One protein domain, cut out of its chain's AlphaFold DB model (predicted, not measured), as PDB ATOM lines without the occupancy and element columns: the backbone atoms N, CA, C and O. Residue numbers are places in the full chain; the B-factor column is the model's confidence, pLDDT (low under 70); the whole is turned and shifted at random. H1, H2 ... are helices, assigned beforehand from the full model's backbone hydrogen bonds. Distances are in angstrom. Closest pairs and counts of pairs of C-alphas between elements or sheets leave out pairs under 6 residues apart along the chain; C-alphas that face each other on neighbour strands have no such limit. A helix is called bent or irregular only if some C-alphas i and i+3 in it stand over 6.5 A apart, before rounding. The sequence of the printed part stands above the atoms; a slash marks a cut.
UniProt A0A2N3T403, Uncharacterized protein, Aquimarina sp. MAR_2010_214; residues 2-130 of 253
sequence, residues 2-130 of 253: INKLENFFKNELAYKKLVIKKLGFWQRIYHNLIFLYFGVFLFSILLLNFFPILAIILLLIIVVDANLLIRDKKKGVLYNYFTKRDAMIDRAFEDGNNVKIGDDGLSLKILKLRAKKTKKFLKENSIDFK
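What this domain is: This is residues 2 to 130 of the 253 residues of an uncharacterized protein of Aquimarina sp. MAR_2010_214 (UniProt A0A2N3T403). A loose, open chain of helices has H5 in its middle; at one end H3 and H4 form a V, and at the other H6 runs out past H1 and short H2. The 129 printed residues, all helix in class, hold six named helices, H1 to H6, and no named strand. The radius of gyration of the C-alphas is 19.9 A; the spans are 65 by 33 by 29 A.

Where its parts are: H1, residues 2 to 12, begins at C-alpha 2 (-14.276, -40.188, 8.276). H2 is 15 to 18. H3, 25 to 47, 32.2 A, has a kink of 36 degrees near residue 32 and is irregular: C-alphas 31 and 34 are 7.0 A apart. H4 is 52 to 70, H5 77 to 97, 30.1 A. H6, 106 to 124, ends at C-alpha 124 (-1.128, -34.168, 13.770).

How they stand to each other: The hub, H5, touches H4 at a steep tilt of 52 degrees, closest C-alphas Leu 69 and Tyr 79, 5.6 A. H5 only just touches H3 and H6, 3 pairs of C-alphas within 8 A each; closest are His 31 and Arg 85, 6.4 A, and Asp 90 and Leu 106, 6.3 A. H3 touches H4, closest C-alphas Ser 44 and Ala 55, 5.0 A. H6 is near H1 and H2. Every O i to N i+4 pair is within hydrogen-bond range in H1, H4, H5 and H6; in H3, 16 of 19; H2 is too short for one.

The domain as a whole: The C-alphas farthest apart, Ile 53 and Ser 126, are 65.1 A apart. The printed part has no cut and no long link. pLDDT is under 70 at 17 residues, among them 96 to 105.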
ATOM      1  N   ILE A   2     -13.135 -41.107   8.483       74.88
ATOM      2  CA  ILE A   2     -14.276 -40.188   8.276       74.88
ATOM      3  C   ILE A   2     -14.957 -39.778   9.588       74.88
ATOM      4  O   ILE A   2     -15.051 -38.589   9.856       74.88
ATOM      5  N   ASN A   3     -15.296 -40.729  10.470       79.25
ATOM      6  CA  ASN A   3     -15.909 -40.412  11.771       79.25
ATOM      7  C   ASN A   3     -15.029 -39.493  12.646       79.25
ATOM      8  O   ASN A   3     -15.546 -38.639  13.357       79.25
ATOM      9  N   LYS A   4     -13.693 -39.643  12.598       81.31
ATOM     10  CA  LYS A   4     -12.769 -38.759  13.337       81.31
ATOM     11  C   LYS A   4     -12.805 -37.336  12.765       81.31
ATOM     12  O   LYS A   4     -12.806 -36.376  13.525       81.31
ATOM     13  N   LEU A   5     -12.885 -37.216  11.440       79.06
ATOM     14  CA  LEU A   5     -12.993 -35.952  10.712       79.06
ATOM     15  C   LEU A   5     -14.345 -35.261  10.942       79.06
ATOM     16  O   LEU A   5     -14.373 -34.063  11.195       79.06
ATOM     17  N   GLU A   6     -15.449 -36.011  10.929       77.69
ATOM     18  CA  GLU A   6     -16.789 -35.511  11.265       77.69
ATOM     19  C   GLU A   6     -16.865 -35.050  12.724       77.69
ATOM     20  O   GLU A   6     -17.372 -33.961  13.000       77.69
ATOM     21  N   ASN A   7     -16.305 -35.824  13.661       83.69
ATOM     22  CA  ASN A   7     -16.235 -35.434  15.070       83.69
ATOM     23  C   ASN A   7     -15.374 -34.184  15.271       83.69
ATOM     24  O   ASN A   7     -15.787 -33.271  15.982       83.69
ATOM     25  N   PHE A   8     -14.217 -34.095  14.609       85.00
ATOM     26  CA  PHE A   8     -13.401 -32.882  14.604       85.00
ATOM     27  C   PHE A   8     -14.174 -31.692  14.018       85.00
ATOM     28  O   PHE A   8     -14.197 -30.612  14.606       85.00
ATOM     29  N   PHE A   9     -14.892 -31.885  12.911       81.81
ATOM     30  CA  PHE A   9     -15.683 -30.825  12.295       81.81
ATOM     31  C   PHE A   9     -16.791 -30.318  13.231       81.81
ATOM     32  O   PHE A   9     -16.911 -29.114  13.469       81.81
ATOM     33  N   LYS A  10     -17.558 -31.235  13.827       81.56
ATOM     34  CA  LYS A  10     -18.654 -30.925  14.753       81.56
ATOM     35  C   LYS A  10     -18.160 -30.271  16.046       81.56
ATOM     36  O   LYS A  10     -18.794 -29.336  16.532       81.56
ATOM     37  N   ASN A  11     -17.038 -30.735  16.594       83.50
ATOM     38  CA  ASN A  11     -16.586 -30.331  17.925       83.50
ATOM     39  C   ASN A  11     -15.569 -29.193  17.916       83.50
ATOM     40  O   ASN A  11     -15.537 -28.442  18.885       83.50
ATOM     41  N   GLU A  12     -14.754 -29.050  16.867       82.44
ATOM     42  CA  GLU A  12     -13.680 -28.047  16.769       82.44
ATOM     43  C   GLU A  12     -13.955 -26.964  15.721       82.44
ATOM     44  O   GLU A  12     -13.581 -25.806  15.924       82.44
ATOM     45  N   LEU A  13     -14.633 -27.308  14.619       82.69
ATOM     46  CA  LEU A  13     -14.863 -26.398  13.487       82.69
ATOM     47  C   LEU A  13     -16.275 -25.798  13.426       82.69
ATOM     48  O   LEU A  13     -16.581 -24.984  12.541       82.69
ATOM     49  N   ALA A  14     -17.142 -26.154  14.375       79.81
ATOM     50  CA  ALA A  14     -18.462 -25.555  14.495       79.81
ATOM     51  C   ALA A  14     -18.356 -24.033  14.646       79.81
ATOM     52  O   ALA A  14     -17.545 -23.518  15.420       79.81
ATOM     53  N   TYR A  15     -19.229 -23.307  13.943       75.44
ATOM     54  CA  TYR A  15     -19.266 -21.841  13.962       75.44
ATOM     55  C   TYR A  15     -19.333 -21.288  15.393       75.44
ATOM     56  O   TYR A  15     -18.586 -20.385  15.757       75.44
ATOM     57  N   LYS A  16     -20.142 -21.919  16.256       77.12
ATOM     58  CA  LYS A  16     -20.247 -21.562  17.675       77.12
ATOM     59  C   LYS A  16     -18.897 -21.595  18.399       77.12
ATOM     60  O   LYS A  16     -18.643 -20.749  19.247       77.12
ATOM     61  N   LYS A  17     -18.022 -22.551  18.085       79.12
ATOM     62  CA  LYS A  17     -16.716 -22.679  18.742       79.12
ATOM     63  C   LYS A  17     -15.643 -21.803  18.101       79.12
ATOM     64  O   LYS A  17     -14.820 -21.251  18.822       79.12
ATOM     65  N   LEU A  18     -15.659 -21.675  16.775       75.19
ATOM     66  CA  LEU A  18     -14.676 -20.877  16.041       75.19
ATOM     67  C   LEU A  18     -14.895 -19.374  16.187       75.19
ATOM     68  O   LEU A  18     -13.922 -18.632  16.221       75.19
ATOM     69  N   VAL A  19     -16.157 -18.957  16.258       75.56
ATOM     70  CA  VAL A  19     -16.556 -17.553  16.203       75.56
ATOM     71  C   VAL A  19     -17.202 -17.145  17.521       75.56
ATOM     72  O   VAL A  19     -16.619 -16.378  18.275       75.56
ATOM     73  N   ILE A  20     -18.353 -17.729  17.877       75.06
ATOM     74  CA  ILE A  20     -19.160 -17.249  19.017       75.06
ATOM     75  C   ILE A  20     -18.410 -17.344  20.358       75.06
ATOM     76  O   ILE A  20     -18.507 -16.436  21.176       75.06
ATOM     77  N   LYS A  21     -17.629 -18.408  20.600       75.81
ATOM     78  CA  LYS A  21     -16.822 -18.540  21.832       75.81
ATOM     79  C   LYS A  21     -15.658 -17.548  21.927       75.81
ATOM     80  O   LYS A  21     -15.124 -17.380  23.016       75.81
ATOM     81  N   LYS A  22     -15.246 -16.937  20.814       75.50
ATOM     82  CA  LYS A  22     -14.192 -15.915  20.773       75.50
ATOM     83  C   LYS A  22     -14.742 -14.495  20.921       75.50
ATOM     84  O   LYS A  22     -13.967 -13.583  21.166       75.50
ATOM     85  N   LEU A  23     -16.062 -14.324  20.833       78.69
ATOM     86  CA  LEU A  23     -16.722 -13.040  21.026       78.69
ATOM     87  C   LEU A  23     -16.715 -12.618  22.507       78.69
ATOM     88  O   LEU A  23     -17.002 -13.418  23.411       78.69
ATOM     89  N   GLY A  24     -16.472 -11.328  22.745       78.75
ATOM     90  CA  GLY A  24     -16.633 -10.694  24.055       78.75
ATOM     91  C   GLY A  24     -18.066 -10.823  24.592       78.75
ATOM     92  O   GLY A  24     -18.997 -11.145  23.853       78.75
ATOM     93  N   PHE A  25     -18.269 -10.583  25.889       81.25
ATOM     94  CA  PHE A  25     -19.588 -10.724  26.525       81.25
ATOM     95  C   PHE A  25     -20.672  -9.886  25.821       81.25
ATOM     96  O   PHE A  25     -21.670 -10.431  25.350       81.25
ATOM     97  N   TRP A  26     -20.411  -8.592  25.628       79.56
ATOM     98  CA  TRP A  26     -21.312  -7.673  24.924       79.56
ATOM     99  C   TRP A  26     -21.562  -8.063  23.464       79.56
ATOM    100  O   TRP A  26     -22.670  -7.919  22.957       79.56
ATOM    101  N   GLN A  27     -20.557  -8.633  22.800       81.44
ATOM    102  CA  GLN A  27     -20.673  -9.119  21.426       81.44
ATOM    103  C   GLN A  27     -21.568 -10.359  21.325       81.44
ATOM    104  O   GLN A  27     -22.337 -10.500  20.376       81.44
ATOM    105  N   ARG A  28     -21.515 -11.248  22.324       81.56
ATOM    106  CA  ARG A  28     -22.401 -12.418  22.416       81.56
ATOM    107  C   ARG A  28     -23.847 -12.023  22.689       81.56
ATOM    108  O   ARG A  28     -24.738 -12.591  22.065       81.56
ATOM    109  N   ILE A  29     -24.072 -11.053  23.578       80.94
ATOM    110  CA  ILE A  29     -25.410 -10.483  23.799       80.94
ATOM    111  C   ILE A  29     -25.926  -9.894  22.489       80.94
ATOM    112  O   ILE A  29     -27.022 -10.245  22.056       80.94
ATOM    113  N   TYR A  30     -25.103  -9.084  21.815       80.12
ATOM    114  CA  TYR A  30     -25.482  -8.478  20.547       80.12
ATOM    115  C   TYR A  30     -25.811  -9.530  19.481       80.12
ATOM    116  O   TYR A  30     -26.843  -9.428  18.840       80.12
ATOM    117  N   HIS A  31     -25.011 -10.592  19.339       80.19
ATOM    118  CA  HIS A  31     -25.283 -11.698  18.409       80.19
ATOM    119  C   HIS A  31     -26.636 -12.399  18.652       80.19
ATOM    120  O   HIS A  31     -27.227 -12.949  17.720       80.19
ATOM    121  N   ASN A  32     -27.125 -12.379  19.893       81.19
ATOM    122  CA  ASN A  32     -28.389 -12.990  20.286       81.19
ATOM    123  C   ASN A  32     -29.581 -12.012  20.238       81.19
ATOM    124  O   ASN A  32     -30.712 -12.453  20.427       81.19
ATOM    125  N   LEU A  33     -29.387 -10.721  19.928       82.31
ATOM    126  CA  LEU A  33     -30.487  -9.743  19.816       82.31
ATOM    127  C   LEU A  33     -31.519 -10.117  18.747       82.31
ATOM    128  O   LEU A  33     -32.677  -9.720  18.845       82.31
ATOM    129  N   ILE A  34     -31.143 -10.933  17.759       79.56
ATOM    130  CA  ILE A  34     -32.096 -11.468  16.780       79.56
ATOM    131  C   ILE A  34     -33.234 -12.262  17.443       79.56
ATOM    132  O   ILE A  34     -34.359 -12.248  16.953       79.56
ATOM    133  N   PHE A  35     -32.985 -12.914  18.583       79.25
ATOM    134  CA  PHE A  35     -34.033 -13.612  19.330       79.25
ATOM    135  C   PHE A  35     -35.033 -12.645  19.962       79.25
ATOM    136  O   PHE A  35     -36.207 -12.979  20.066       79.25
ATOM    137  N   LEU A  36     -34.592 -11.438  20.321       79.19
ATOM    138  CA  LEU A  36     -35.465 -10.363  20.788       79.19
ATOM    139  C   LEU A  36     -36.413  -9.920  19.667       79.19
ATOM    140  O   LEU A  36     -37.603  -9.770  19.911       79.19
ATOM    141  N   TYR A  37     -35.924  -9.835  18.427       79.69
ATOM    142  CA  TYR A  37     -36.761  -9.565  17.252       79.69
ATOM    143  C   TYR A  37     -37.839 -10.647  17.041       79.69
ATOM    144  O   TYR A  37     -39.013 -10.329  16.861       79.69
ATOM    145  N   PHE A  38     -37.473 -11.932  17.145       75.44
ATOM    146  CA  PHE A  38     -38.451 -13.031  17.128       75.44
ATOM    147  C   PHE A  38     -39.421 -12.979  18.317       75.44
ATOM    148  O   PHE A  38     -40.597 -13.294  18.160       75.44
ATOM    149  N   GLY A  39     -38.944 -12.561  19.489       76.25
ATOM    150  CA  GLY A  39     -39.770 -12.342  20.672       76.25
ATOM    151  C   GLY A  39     -40.825 -11.261  20.447       76.25
ATOM    152  O   GLY A  39     -41.988 -11.485  20.759       76.25
ATOM    153  N   VAL A  40     -40.456 -10.132  19.832       80.94
ATOM    154  CA  VAL A  40     -41.401  -9.061  19.469       80.94
ATOM    155  C   VAL A  40     -42.427  -9.558  18.450       80.94
ATOM    156  O   VAL A  40     -43.607  -9.245  18.579       80.94
ATOM    157  N   PHE A  41     -42.022 -10.385  17.483       78.00
ATOM    158  CA  PHE A  41     -42.956 -11.020  16.548       78.00
ATOM    159  C   PHE A  41     -43.976 -11.922  17.265       78.00
ATOM    160  O   PHE A  41     -45.179 -11.755  17.084       78.00
ATOM    161  N   LEU A  42     -43.508 -12.827  18.132       79.19
ATOM    162  CA  LEU A  42     -44.367 -13.702  18.943       79.19
ATOM    163  C   LEU A  42     -45.297 -12.905  19.866       79.19
ATOM    164  O   LEU A  42     -46.488 -13.193  19.949       79.19
ATOM    165  N   PHE A  43     -44.772 -11.870  20.520       80.38
ATOM    166  CA  PHE A  43     -45.551 -10.975  21.368       80.38
ATOM    167  C   PHE A  43     -46.622 -10.220  20.572       80.38
ATOM    168  O   PHE A  43     -47.750 -10.095  21.038       80.38
ATOM    169  N   SER A  44     -46.311  -9.794  19.345       72.94
ATOM    170  CA  SER A  44     -47.276  -9.137  18.455       72.94
ATOM    171  C   SER A  44     -48.415 -10.078  18.047       72.94
ATOM    172  O   SER A  44     -49.549  -9.629  17.918       72.94
ATOM    173  N   ILE A  45     -48.156 -11.384  17.911       70.56
ATOM    174  CA  ILE A  45     -49.211 -12.390  17.691       70.56
ATOM    175  C   ILE A  45     -50.106 -12.517  18.928       70.56
ATOM    176  O   ILE A  45     -51.325 -12.532  18.801       70.56
ATOM    177  N   LEU A  46     -49.523 -12.576  20.129       72.81
ATOM    178  CA  LEU A  46     -50.299 -12.649  21.374       72.81
ATOM    179  C   LEU A  46     -51.149 -11.388  21.596       72.81
ATOM    180  O   LEU A  46     -52.294 -11.483  22.039       72.81
ATOM    181  N   LEU A  47     -50.612 -10.219  21.233       74.69
ATOM    182  CA  LEU A  47     -51.294  -8.925  21.294       74.69
ATOM    183  C   LEU A  47     -52.521  -8.831  20.380       74.69
ATOM    184  O   LEU A  47     -53.369  -7.984  20.650       74.69
ATOM    185  N   LEU A  48     -52.665  -9.677  19.349       64.19
ATOM    186  CA  LEU A  48     -53.845  -9.658  18.468       64.19
ATOM    187  C   LEU A  48     -55.156  -9.835  19.245       64.19
ATOM    188  O   LEU A  48     -56.168  -9.258  18.857       64.19
ATOM    189  N   ASN A  49     -55.122 -10.580  20.353       58.84
ATOM    190  CA  ASN A  49     -56.297 -10.839  21.186       58.84
ATOM    191  C   ASN A  49     -56.689  -9.655  22.085       58.84
ATOM    192  O   ASN A  49     -57.827  -9.593  22.537       58.84
ATOM    193  N   PHE A  50     -55.760  -8.735  22.365       72.69
ATOM    194  CA  PHE A  50     -55.961  -7.653  23.337       72.69
ATOM    195  C   PHE A  50     -55.982  -6.269  22.680       72.69
ATOM    196  O   PHE A  50     -56.794  -5.422  23.033       72.69
ATOM    197  N   PHE A  51     -55.103  -6.040  21.702       82.19
ATOM    198  CA  PHE A  51     -54.916  -4.758  21.022       82.19
ATOM    199  C   PHE A  51     -54.676  -4.988  19.518       82.19
ATOM    200  O   PHE A  51     -53.550  -4.830  19.036       82.19
ATOM    201  N   PRO A  52     -55.718  -5.358  18.750       61.91
ATOM    202  CA  PRO A  52     -55.575  -5.852  17.378       61.91
ATOM    203  C   PRO A  52     -54.958  -4.825  16.424       61.91
ATOM    204  O   PRO A  52     -54.104  -5.181  15.618       61.91
ATOM    205  N   ILE A  53     -55.315  -3.542  16.539       76.06
ATOM    206  CA  ILE A  53     -54.765  -2.480  15.677       76.06
ATOM    207  C   ILE A  53     -53.257  -2.318  15.915       76.06
ATOM    208  O   ILE A  53     -52.473  -2.330  14.967       76.06
ATOM    209  N   LEU A  54     -52.838  -2.217  17.181       73.06
ATOM    210  CA  LEU A  54     -51.427  -2.095  17.550       73.06
ATOM    211  C   LEU A  54     -50.629  -3.336  17.119       73.06
ATOM    212  O   LEU A  54     -49.547  -3.208  16.550       73.06
ATOM    213  N   ALA A  55     -51.187  -4.530  17.337       67.56
ATOM    214  CA  ALA A  55     -50.597  -5.795  16.914       67.56
ATOM    215  C   ALA A  55     -50.390  -5.863  15.394       67.56
ATOM    216  O   ALA A  55     -49.309  -6.230  14.936       67.56
ATOM    217  N   ILE A  56     -51.394  -5.464  14.608       69.56
ATOM    218  CA  ILE A  56     -51.320  -5.436  13.142       69.56
ATOM    219  C   ILE A  56     -50.252  -4.447  12.668       69.56
ATOM    220  O   ILE A  56     -49.466  -4.792  11.787       69.56
ATOM    221  N   ILE A  57     -50.167  -3.250  13.263       77.69
ATOM    222  CA  ILE A  57     -49.125  -2.265  12.929       77.69
ATOM    223  C   ILE A  57     -47.728  -2.838  13.206       77.69
ATOM    224  O   ILE A  57     -46.849  -2.762  12.347       77.69
ATOM    225  N   LEU A  58     -47.523  -3.462  14.370       79.25
ATOM    226  CA  LEU A  58     -46.246  -4.087  14.728       79.25
ATOM    227  C   LEU A  58     -45.883  -5.238  13.779       79.25
ATOM    228  O   LEU A  58     -44.749  -5.308  13.298       79.25
ATOM    229  N   LEU A  59     -46.845  -6.104  13.450       77.88
ATOM    230  CA  LEU A  59     -46.653  -7.192  12.490       77.88
ATOM    231  C   LEU A  59     -46.327  -6.659  11.090       77.88
ATOM    232  O   LEU A  59     -45.415  -7.178  10.448       77.88
ATOM    233  N   LEU A  60     -47.004  -5.602  10.632       74.38
ATOM    234  CA  LEU A  60     -46.723  -4.954   9.348       74.38
ATOM    235  C   LEU A  60     -45.301  -4.394   9.300       74.38
ATOM    236  O   LEU A  60     -44.600  -4.623   8.316       74.38
ATOM    237  N   ILE A  61     -44.845  -3.719  10.358       79.75
ATOM    238  CA  ILE A  61     -43.469  -3.204  10.448       79.75
ATOM    239  C   ILE A  61     -42.457  -4.351  10.330       79.75
ATOM    240  O   ILE A  61     -41.513  -4.256   9.546       79.75
ATOM    241  N   ILE A  62     -42.676  -5.456  11.049       80.44
ATOM    242  CA  ILE A  62     -41.802  -6.640  11.003       80.44
ATOM    243  C   ILE A  62     -41.789  -7.268   9.603       80.44
ATOM    244  O   ILE A  62     -40.726  -7.584   9.071       80.44
ATOM    245  N   VAL A  63     -42.957  -7.425   8.978       75.69
ATOM    246  CA  VAL A  63     -43.085  -8.010   7.635       75.69
ATOM    247  C   VAL A  63     -42.424  -7.126   6.578       75.69
ATOM    248  O   VAL A  63     -41.755  -7.647   5.684       75.69
ATOM    249  N   VAL A  64     -42.576  -5.802   6.661       79.44
ATOM    250  CA  VAL A  64     -41.897  -4.862   5.758       79.44
ATOM    251  C   VAL A  64     -40.384  -4.957   5.941       79.44
ATOM    252  O   VAL A  64     -39.671  -5.114   4.953       79.44
ATOM    253  N   ASP A  65     -39.892  -4.935   7.178       78.62
ATOM    254  CA  ASP A  65     -38.459  -5.009   7.479       78.62
ATOM    255  C   ASP A  65     -37.827  -6.338   7.016       78.62
ATOM    256  O   ASP A  65     -36.769  -6.348   6.380       78.62
ATOM    257  N   ALA A  66     -38.517  -7.464   7.225       75.44
ATOM    258  CA  ALA A  66     -38.100  -8.771   6.718       75.44
ATOM    259  C   ALA A  66     -38.116  -8.840   5.180       75.44
ATOM    260  O   ALA A  66     -37.191  -9.380   4.571       75.44
ATOM    261  N   ASN A  67     -39.127  -8.256   4.529       71.62
ATOM    262  CA  ASN A  67     -39.184  -8.179   3.067       71.62
ATOM    263  C   ASN A  67     -38.072  -7.298   2.481       71.62
ATOM    264  O   ASN A  67     -37.544  -7.615   1.412       71.62
ATOM    265  N   LEU A  68     -37.703  -6.206   3.157       78.00
ATOM    266  CA  LEU A  68     -36.573  -5.364   2.757       78.00
ATOM    267  C   LEU A  68     -35.256  -6.147   2.805       78.00
ATOM    268  O   LEU A  68     -34.473  -6.049   1.860       78.00
ATOM    269  N   LEU A  69     -35.064  -6.982   3.832       74.06
ATOM    270  CA  LEU A  69     -33.909  -7.874   3.941       74.06
ATOM    271  C   LEU A  69     -33.857  -8.910   2.803       74.06
ATOM    272  O   LEU A  69     -32.809  -9.087   2.192       74.06
ATOM    273  N   ILE A  70     -34.973  -9.587   2.498       71.25
ATOM    274  CA  ILE A  70     -35.020 -10.638   1.459       71.25
ATOM    275  C   ILE A  70     -34.744 -10.066   0.063       71.25
ATOM    276  O   ILE A  70     -34.106 -10.716  -0.760       71.25
ATOM    277  N   ARG A  71     -35.209  -8.841  -0.209       73.38
ATOM    278  CA  ARG A  71     -34.980  -8.151  -1.491       73.38
ATOM    279  C   ARG A  71     -33.600  -7.490  -1.588       73.38
ATOM    280  O   ARG A  71     -33.402  -6.666  -2.477       73.38
ATOM    281  N   ASP A  72     -32.699  -7.802  -0.656       62.53
ATOM    282  CA  ASP A  72     -31.340  -7.262  -0.543       62.53
ATOM    283  C   ASP A  72     -31.294  -5.724  -0.588       62.53
ATOM    284  O   ASP A  72     -30.338  -5.082  -1.034       62.53
ATOM    285  N   LYS A  73     -32.379  -5.087  -0.128       63.69
ATOM    286  CA  LYS A  73     -32.406  -3.639   0.022       63.69
ATOM    287  C   LYS A  73     -31.577  -3.343   1.259       63.69
ATOM    288  O   LYS A  73     -31.928  -3.783   2.346       63.69
ATOM    289  N   LYS A  74     -30.493  -2.575   1.090       77.88
ATOM    290  CA  LYS A  74     -29.572  -2.118   2.154       77.88
ATOM    291  C   LYS A  74     -30.235  -1.151   3.153       77.88
ATOM    292  O   LYS A  74     -29.741  -0.055   3.402       77.88
ATOM    293  N   LYS A  75     -31.428  -1.494   3.630       75.06
ATOM    294  CA  LYS A  75     -32.351  -0.691   4.427       75.06
ATOM    295  C   LYS A  75     -33.072  -1.622   5.400       75.06
ATOM    296  O   LYS A  75     -33.295  -2.787   5.090       75.06
ATOM    297  N   GLY A  76     -33.466  -1.081   6.547       77.31
ATOM    298  CA  GLY A  76     -34.182  -1.831   7.575       77.31
ATOM    299  C   GLY A  76     -33.327  -2.194   8.789       77.31
ATOM    300  O   GLY A  76     -32.092  -2.159   8.758       77.31
ATOM    301  N   VAL A  77     -34.007  -2.512   9.885       81.62
ATOM    302  CA  VAL A  77     -33.417  -2.843  11.185       81.62
ATOM    303  C   VAL A  77     -32.689  -4.177  11.100       81.62
ATOM    304  O   VAL A  77     -31.538  -4.255  11.530       81.62
ATOM    305  N   LEU A  78     -33.294  -5.196  10.479       81.50
ATOM    306  CA  LEU A  78     -32.646  -6.493  10.277       81.50
ATOM    307  C   LEU A  78     -31.371  -6.387   9.432       81.50
ATOM    308  O   LEU A  78     -30.338  -6.926   9.827       81.50
ATOM    309  N   TYR A  79     -31.401  -5.658   8.312       83.00
ATOM    310  CA  TYR A  79     -30.216  -5.470   7.466       83.00
ATOM    311  C   TYR A  79     -29.079  -4.781   8.238       83.00
ATOM    312  O   TYR A  79     -27.938  -5.255   8.243       83.00
ATOM    313  N   ASN A  80     -29.395  -3.694   8.949       82.38
ATOM    314  CA  ASN A  80     -28.425  -2.970   9.772       82.38
ATOM    315  C   ASN A  80     -27.869  -3.845  10.898       82.38
ATOM    316  O   ASN A  80     -26.667  -3.809  11.177       82.38
ATOM    317  N   TYR A  81     -28.728  -4.646  11.529       84.44
ATOM    318  CA  TYR A  81     -28.328  -5.599  12.548       84.44
ATOM    319  C   TYR A  81     -27.334  -6.620  11.991       84.44
ATOM    320  O   TYR A  81     -26.249  -6.755  12.559       84.44
ATOM    321  N   PHE A  82     -27.658  -7.283  10.874       81.81
ATOM    322  CA  PHE A  82     -26.786  -8.279  10.245       81.81
ATOM    323  C   PHE A  82     -25.454  -7.671   9.802       81.81
ATOM    324  O   PHE A  82     -24.408  -8.225  10.127       81.81
ATOM    325  N   THR A  83     -25.474  -6.488   9.185       82.50
ATOM    326  CA  THR A  83     -24.255  -5.784   8.754       82.50
ATOM    327  C   THR A  83     -23.346  -5.454   9.941       82.50
ATOM    328  O   THR A  83     -22.156  -5.767   9.933       82.50
ATOM    329  N   LYS A  84     -23.898  -4.867  11.013       83.00
ATOM    330  CA  LYS A  84     -23.126  -4.549  12.228       83.00
ATOM    331  C   LYS A  84     -22.643  -5.803  12.951       83.00
ATOM    332  O   LYS A  84     -21.541  -5.800  13.495       83.00
ATOM    333  N   ARG A  85     -23.457  -6.862  12.967       82.56
ATOM    334  CA  ARG A  85     -23.103  -8.158  13.552       82.56
ATOM    335  C   ARG A  85     -21.918  -8.762  12.811       82.56
ATOM    336  O   ARG A  85     -20.972  -9.189  13.461       82.56
ATOM    337  N   ASP A  86     -21.949  -8.765  11.485       80.50
ATOM    338  CA  ASP A  86     -20.888  -9.346  10.667       80.50
ATOM    339  C   ASP A  86     -19.595  -8.534  10.798       80.50
ATOM    340  O   ASP A  86     -18.561  -9.112  11.114       80.50
ATOM    341  N   ALA A  87     -19.665  -7.199  10.759       80.56
ATOM    342  CA  ALA A  87     -18.509  -6.330  11.007       80.56
ATOM    343  C   ALA A  87     -17.940  -6.453  12.436       80.56
ATOM    344  O   ALA A  87     -16.740  -6.297  12.667       80.56
ATOM    345  N   MET A  88     -18.789  -6.695  13.438       80.88
ATOM    346  CA  MET A  88     -18.344  -6.991  14.804       80.88
ATOM    347  C   MET A  88     -17.625  -8.340  14.863       80.88
ATOM    348  O   MET A  88     -16.583  -8.450  15.509       80.88
ATOM    349  N   ILE A  89     -18.192  -9.359  14.217       78.00
ATOM    350  CA  ILE A  89     -17.608 -10.693  14.166       78.00
ATOM    351  C   ILE A  89     -16.264 -10.657  13.437       78.00
ATOM    352  O   ILE A  89     -15.319 -11.266  13.927       78.00
ATOM    353  N   ASP A  90     -16.168  -9.936  12.320       76.31
ATOM    354  CA  ASP A  90     -14.928  -9.766  11.563       76.31
ATOM    355  C   ASP A  90     -13.827  -9.153  12.435       76.31
ATOM    356  O   ASP A  90     -12.750  -9.735  12.548       76.31
ATOM    357  N   ARG A  91     -14.117  -8.059  13.153       76.06
ATOM    358  CA  ARG A  91     -13.151  -7.443  14.082       76.06
ATOM    359  C   ARG A  91     -12.693  -8.407  15.175       76.06
ATOM    360  O   ARG A  91     -11.502  -8.620  15.357       76.06
ATOM    361  N   ALA A  92     -13.636  -9.070  15.845       73.75
ATOM    362  CA  ALA A  92     -13.307 -10.041  16.890       73.75
ATOM    363  C   ALA A  92     -12.496 -11.240  16.358       73.75
ATOM    364  O   ALA A  92     -11.710 -11.856  17.081       73.75
ATOM    365  N   PHE A  93     -12.701 -11.596  15.090       73.12
ATOM    366  CA  PHE A  93     -11.971 -12.661  14.423       73.12
ATOM    367  C   PHE A  93     -10.537 -12.259  14.064       73.12
ATOM    368  O   PHE A  93      -9.632 -13.092  14.192       73.12
ATOM    369  N   GLU A  94     -10.329 -11.016  13.629       73.00
ATOM    370  CA  GLU A  94      -9.015 -10.441  13.323       73.00
ATOM    371  C   GLU A  94      -8.174 -10.281  14.596       73.00
ATOM    372  O   GLU A  94      -7.050 -10.791  14.642       73.00
ATOM    373  N   ASP A  95      -8.764  -9.720  15.655       70.75
ATOM    374  CA  ASP A  95      -8.122  -9.535  16.963       70.75
ATOM    375  C   ASP A  95      -7.693 -10.874  17.587       70.75
ATOM    376  O   ASP A  95      -6.601 -11.018  18.131       70.75
ATOM    377  N   GLY A  96      -8.542 -11.903  17.485       66.00
ATOM    378  CA  GLY A  96      -8.288 -13.205  18.103       66.00
ATOM    379  C   GLY A  96      -7.295 -14.105  17.358       66.00
ATOM    380  O   GLY A  96      -6.893 -15.133  17.908       66.00
ATOM    381  N   ASN A  97      -6.939 -13.780  16.110       64.81
ATOM    382  CA  ASN A  97      -6.070 -14.622  15.282       64.81
ATOM    383  C   ASN A  97      -4.814 -13.909  14.757       64.81
ATOM    384  O   ASN A  97      -3.999 -14.580  14.121       64.81
ATOM    385  N   ASN A  98      -4.635 -12.606  15.011       62.50
ATOM    386  CA  ASN A  98      -3.532 -11.795  14.472       62.50
ATOM    387  C   ASN A  98      -3.388 -11.925  12.945       62.50
ATOM    388  O   ASN A  98      -2.279 -11.934  12.410       62.50
ATOM    389  N   VAL A  99      -4.505 -12.080  12.228       55.97
ATOM    390  CA  VAL A  99      -4.489 -12.172  10.765       55.97
ATOM    391  C   VAL A  99      -5.321 -11.036  10.196       55.97
ATOM    392  O   VAL A  99      -6.545 -11.086  10.254       55.97
ATOM    393  N   LYS A 100      -4.653 -10.052   9.585       53.66
ATOM    394  CA  LYS A 100      -5.290  -9.144   8.625       53.66
ATOM    395  C   LYS A 100      -5.537  -9.944   7.350       53.66
ATOM    396  O   LYS A 100      -4.625 -10.166   6.557       53.66
ATOM    397  N   ILE A 101      -6.737 -10.488   7.209       51.62
ATOM    398  CA  ILE A 101      -7.173 -11.140   5.970       51.62
ATOM    399  C   ILE A 101      -7.918 -10.054   5.193       51.62
ATOM    400  O   ILE A 101      -8.770  -9.413   5.797       51.62
ATOM    401  N   GLY A 102      -7.562  -9.829   3.920       55.88
ATOM    402  CA  GLY A 102      -8.109  -8.754   3.072       55.88
ATOM    403  C   GLY A 102      -9.638  -8.761   2.915       55.88
ATOM    404  O   GLY A 102     -10.328  -9.494   3.619       55.88
ATOM    405  N   ASP A 103     -10.164  -7.978   1.970       58.28
ATOM    406  CA  ASP A 103     -11.602  -7.646   1.797       58.28
ATOM    407  C   ASP A 103     -12.554  -8.823   1.470       58.28
ATOM    408  O   ASP A 103     -13.687  -8.644   1.028       58.28
ATOM    409  N   ASP A 104     -12.122 -10.057   1.705       64.00
ATOM    410  CA  ASP A 104     -12.955 -11.244   1.642       64.00
ATOM    411  C   ASP A 104     -14.088 -11.176   2.681       64.00
ATOM    412  O   ASP A 104     -13.844 -10.995   3.875       64.00
ATOM    413  N   GLY A 105     -15.333 -11.417   2.264       69.50
ATOM    414  CA  GLY A 105     -16.464 -11.498   3.195       69.50
ATOM    415  C   GLY A 105     -16.276 -12.565   4.291       69.50
ATOM    416  O   GLY A 105     -15.641 -13.605   4.070       69.50
ATOM    417  N   LEU A 106     -16.884 -12.341   5.464       73.75
ATOM    418  CA  LEU A 106     -16.803 -13.183   6.673       73.75
ATOM    419  C   LEU A 106     -16.941 -14.695   6.393       73.75
ATOM    420  O   LEU A 106     -16.214 -15.522   6.951       73.75
ATOM    421  N   SER A 107     -17.843 -15.074   5.485       75.06
ATOM    422  CA  SER A 107     -18.069 -16.460   5.051       75.06
ATOM    423  C   SER A 107     -16.791 -17.130   4.529       75.06
ATOM    424  O   SER A 107     -16.468 -18.259   4.912       75.06
ATOM    425  N   LEU A 108     -16.027 -16.423   3.689       74.31
ATOM    426  CA  LEU A 108     -14.786 -16.920   3.100       74.31
ATOM    427  C   LEU A 108     -13.642 -16.919   4.126       74.31
ATOM    428  O   LEU A 108     -12.848 -17.865   4.154       74.31
ATOM    429  N   LYS A 109     -13.595 -15.925   5.027       76.00
ATOM    430  CA  LYS A 109     -12.643 -15.883   6.157       76.00
ATOM    431  C   LYS A 109     -12.807 -17.104   7.072       76.00
ATOM    432  O   LYS A 109     -11.827 -17.791   7.388       76.00
ATOM    433  N   ILE A 110     -14.045 -17.453   7.429       80.19
ATOM    434  CA  ILE A 110     -14.349 -18.648   8.234       80.19
ATOM    435  C   ILE A 110     -13.951 -19.928   7.491       80.19
ATOM    436  O   ILE A 110     -13.363 -20.828   8.101       80.19
ATOM    437  N   LEU A 111     -14.229 -20.016   6.186       80.81
ATOM    438  CA  LEU A 111     -13.856 -21.172   5.367       80.81
ATOM    439  C   LEU A 111     -12.330 -21.377   5.331       80.81
ATOM    440  O   LEU A 111     -11.850 -22.491   5.558       80.81
ATOM    441  N   LYS A 112     -11.553 -20.299   5.156       79.31
ATOM    442  CA  LYS A 112     -10.079 -20.323   5.209       79.31
ATOM    443  C   LYS A 112      -9.553 -20.801   6.565       79.31
ATOM    444  O   LYS A 112      -8.658 -21.652   6.612       79.31
ATOM    445  N   LEU A 113     -10.113 -20.315   7.678       81.31
ATOM    446  CA  LEU A 113      -9.715 -20.765   9.018       81.31
ATOM    447  C   LEU A 113     -10.031 -22.245   9.240       81.31
ATOM    448  O   LEU A 113      -9.187 -22.982   9.761       81.31
ATOM    449  N   ARG A 114     -11.220 -22.692   8.822       85.88
ATOM    450  CA  ARG A 114     -11.598 -24.109   8.865       85.88
ATOM    451  C   ARG A 114     -10.607 -24.964   8.083       85.88
ATOM    452  O   ARG A 114     -10.153 -25.984   8.599       85.88
ATOM    453  N   ALA A 115     -10.188 -24.513   6.900       85.00
ATOM    454  CA  ALA A 115      -9.207 -25.222   6.080       85.00
ATOM    455  C   ALA A 115      -7.835 -25.293   6.766       85.00
ATOM    456  O   ALA A 115      -7.223 -26.361   6.812       85.00
ATOM    457  N   LYS A 116      -7.363 -24.189   7.363       84.94
ATOM    458  CA  LYS A 116      -6.095 -24.148   8.114       84.94
ATOM    459  C   LYS A 116      -6.101 -25.128   9.291       84.94
ATOM    460  O   LYS A 116      -5.172 -25.923   9.427       84.94
ATOM    461  N   LYS A 117      -7.154 -25.106  10.116       86.94
ATOM    462  CA  LYS A 117      -7.293 -26.016  11.267       86.94
ATOM    463  C   LYS A 117      -7.426 -27.479  10.842       86.94
ATOM    464  O   LYS A 117      -6.827 -28.340  11.474       86.94
ATOM    465  N   THR A 118      -8.130 -27.749   9.745       87.06
ATOM    466  CA  THR A 118      -8.257 -29.106   9.186       87.06
ATOM    467  C   THR A 118      -6.919 -29.643   8.702       87.06
ATOM    468  O   THR A 118      -6.560 -30.762   9.044       87.06
ATOM    469  N   LYS A 119      -6.120 -28.837   7.989       85.19
ATOM    470  CA  LYS A 119      -4.759 -29.234   7.585       85.19
ATOM    471  C   LYS A 119      -3.869 -29.562   8.784       85.19
ATOM    472  O   LYS A 119      -3.151 -30.556   8.741       85.19
ATOM    473  N   LYS A 120      -3.932 -28.748   9.845       87.38
ATOM    474  CA  LYS A 120      -3.183 -28.993  11.085       87.38
ATOM    475  C   LYS A 120      -3.597 -30.322  11.727       87.38
ATOM    476  O   LYS A 120      -2.737 -31.159  11.964       87.38
ATOM    477  N   PHE A 121      -4.900 -30.555  11.881       88.56
ATOM    478  CA  PHE A 121      -5.440 -31.801  12.428       88.56
ATOM    479  C   PHE A 121      -5.032 -33.042  11.620       88.56
ATOM    480  O   PHE A 121      -4.622 -34.045  12.202       88.56
ATOM    481  N   LEU A 122      -5.110 -32.975  10.285       85.38
ATOM    482  CA  LEU A 122      -4.698 -34.071   9.401       85.38
ATOM    483  C   LEU A 122      -3.218 -34.429   9.592       85.38
ATOM    484  O   LEU A 122      -2.891 -35.610   9.668       85.38
ATOM    485  N   LYS A 123      -2.349 -33.414   9.714       86.38
ATOM    486  CA  LYS A 123      -0.913 -33.599   9.957       86.38
ATOM    487  C   LYS A 123      -0.640 -34.198  11.340       86.38
ATOM    488  O   LYS A 123       0.144 -35.129  11.440       86.38
ATOM    489  N   GLU A 124      -1.294 -33.690  12.385       89.69
ATOM    490  CA  GLU A 124      -1.128 -34.168  13.770       89.69
ATOM    491  C   GLU A 124      -1.585 -35.616  13.965       89.69
ATOM    492  O   GLU A 124      -1.051 -36.323  14.810       89.69
ATOM    493  N   ASN A 125      -2.566 -36.066  13.181       83.44
ATOM    494  CA  ASN A 125      -3.116 -37.418  13.275       83.44
ATOM    495  C   ASN A 125      -2.560 -38.369  12.202       83.44
ATOM    496  O   ASN A 125      -3.111 -39.456  12.031       83.44
ATOM    497  N   SER A 126      -1.527 -37.953  11.458       83.44
ATOM    498  CA  SER A 126      -0.915 -38.727  10.366       83.44
ATOM    499  C   SER A 126      -1.942 -39.302   9.380       83.44
ATOM    500  O   SER A 126      -1.834 -40.440   8.927       83.44
ATOM    501  N   ILE A 127      -2.985 -38.526   9.068       78.56
ATOM    502  CA  ILE A 127      -4.057 -38.954   8.167       78.56
ATOM    503  C   ILE A 127      -3.615 -38.692   6.726       78.56
ATOM    504  O   ILE A 127      -3.459 -37.535   6.329       78.56
ATOM    505  N   ASP A 128      -3.481 -39.756   5.930       74.31
ATOM    506  CA  ASP A 128      -3.232 -39.646   4.490       74.31
ATOM    507  C   ASP A 128      -4.414 -38.942   3.799       74.31
ATOM    508  O   ASP A 128      -5.550 -39.432   3.767       74.31
ATOM    509  N   PHE A 129      -4.169 -37.731   3.295       76.75
ATOM    510  CA  PHE A 129      -5.215 -36.871   2.757       76.75
ATOM    511  C   PHE A 129      -5.508 -37.212   1.295       76.75
ATOM    512  O   PHE A 129      -4.938 -36.622   0.374       76.75
ATOM    513  N   LYS A 130      -6.464 -38.128   1.099       80.75
ATOM    514  CA  LYS A 130      -7.064 -38.479  -0.199       80.75
ATOM    515  C   LYS A 130      -8.455 -37.839  -0.335       80.75
ATOM    516  O   LYS A 130      -9.454 -38.486  -0.017       80.75
TER     517      LYS A 130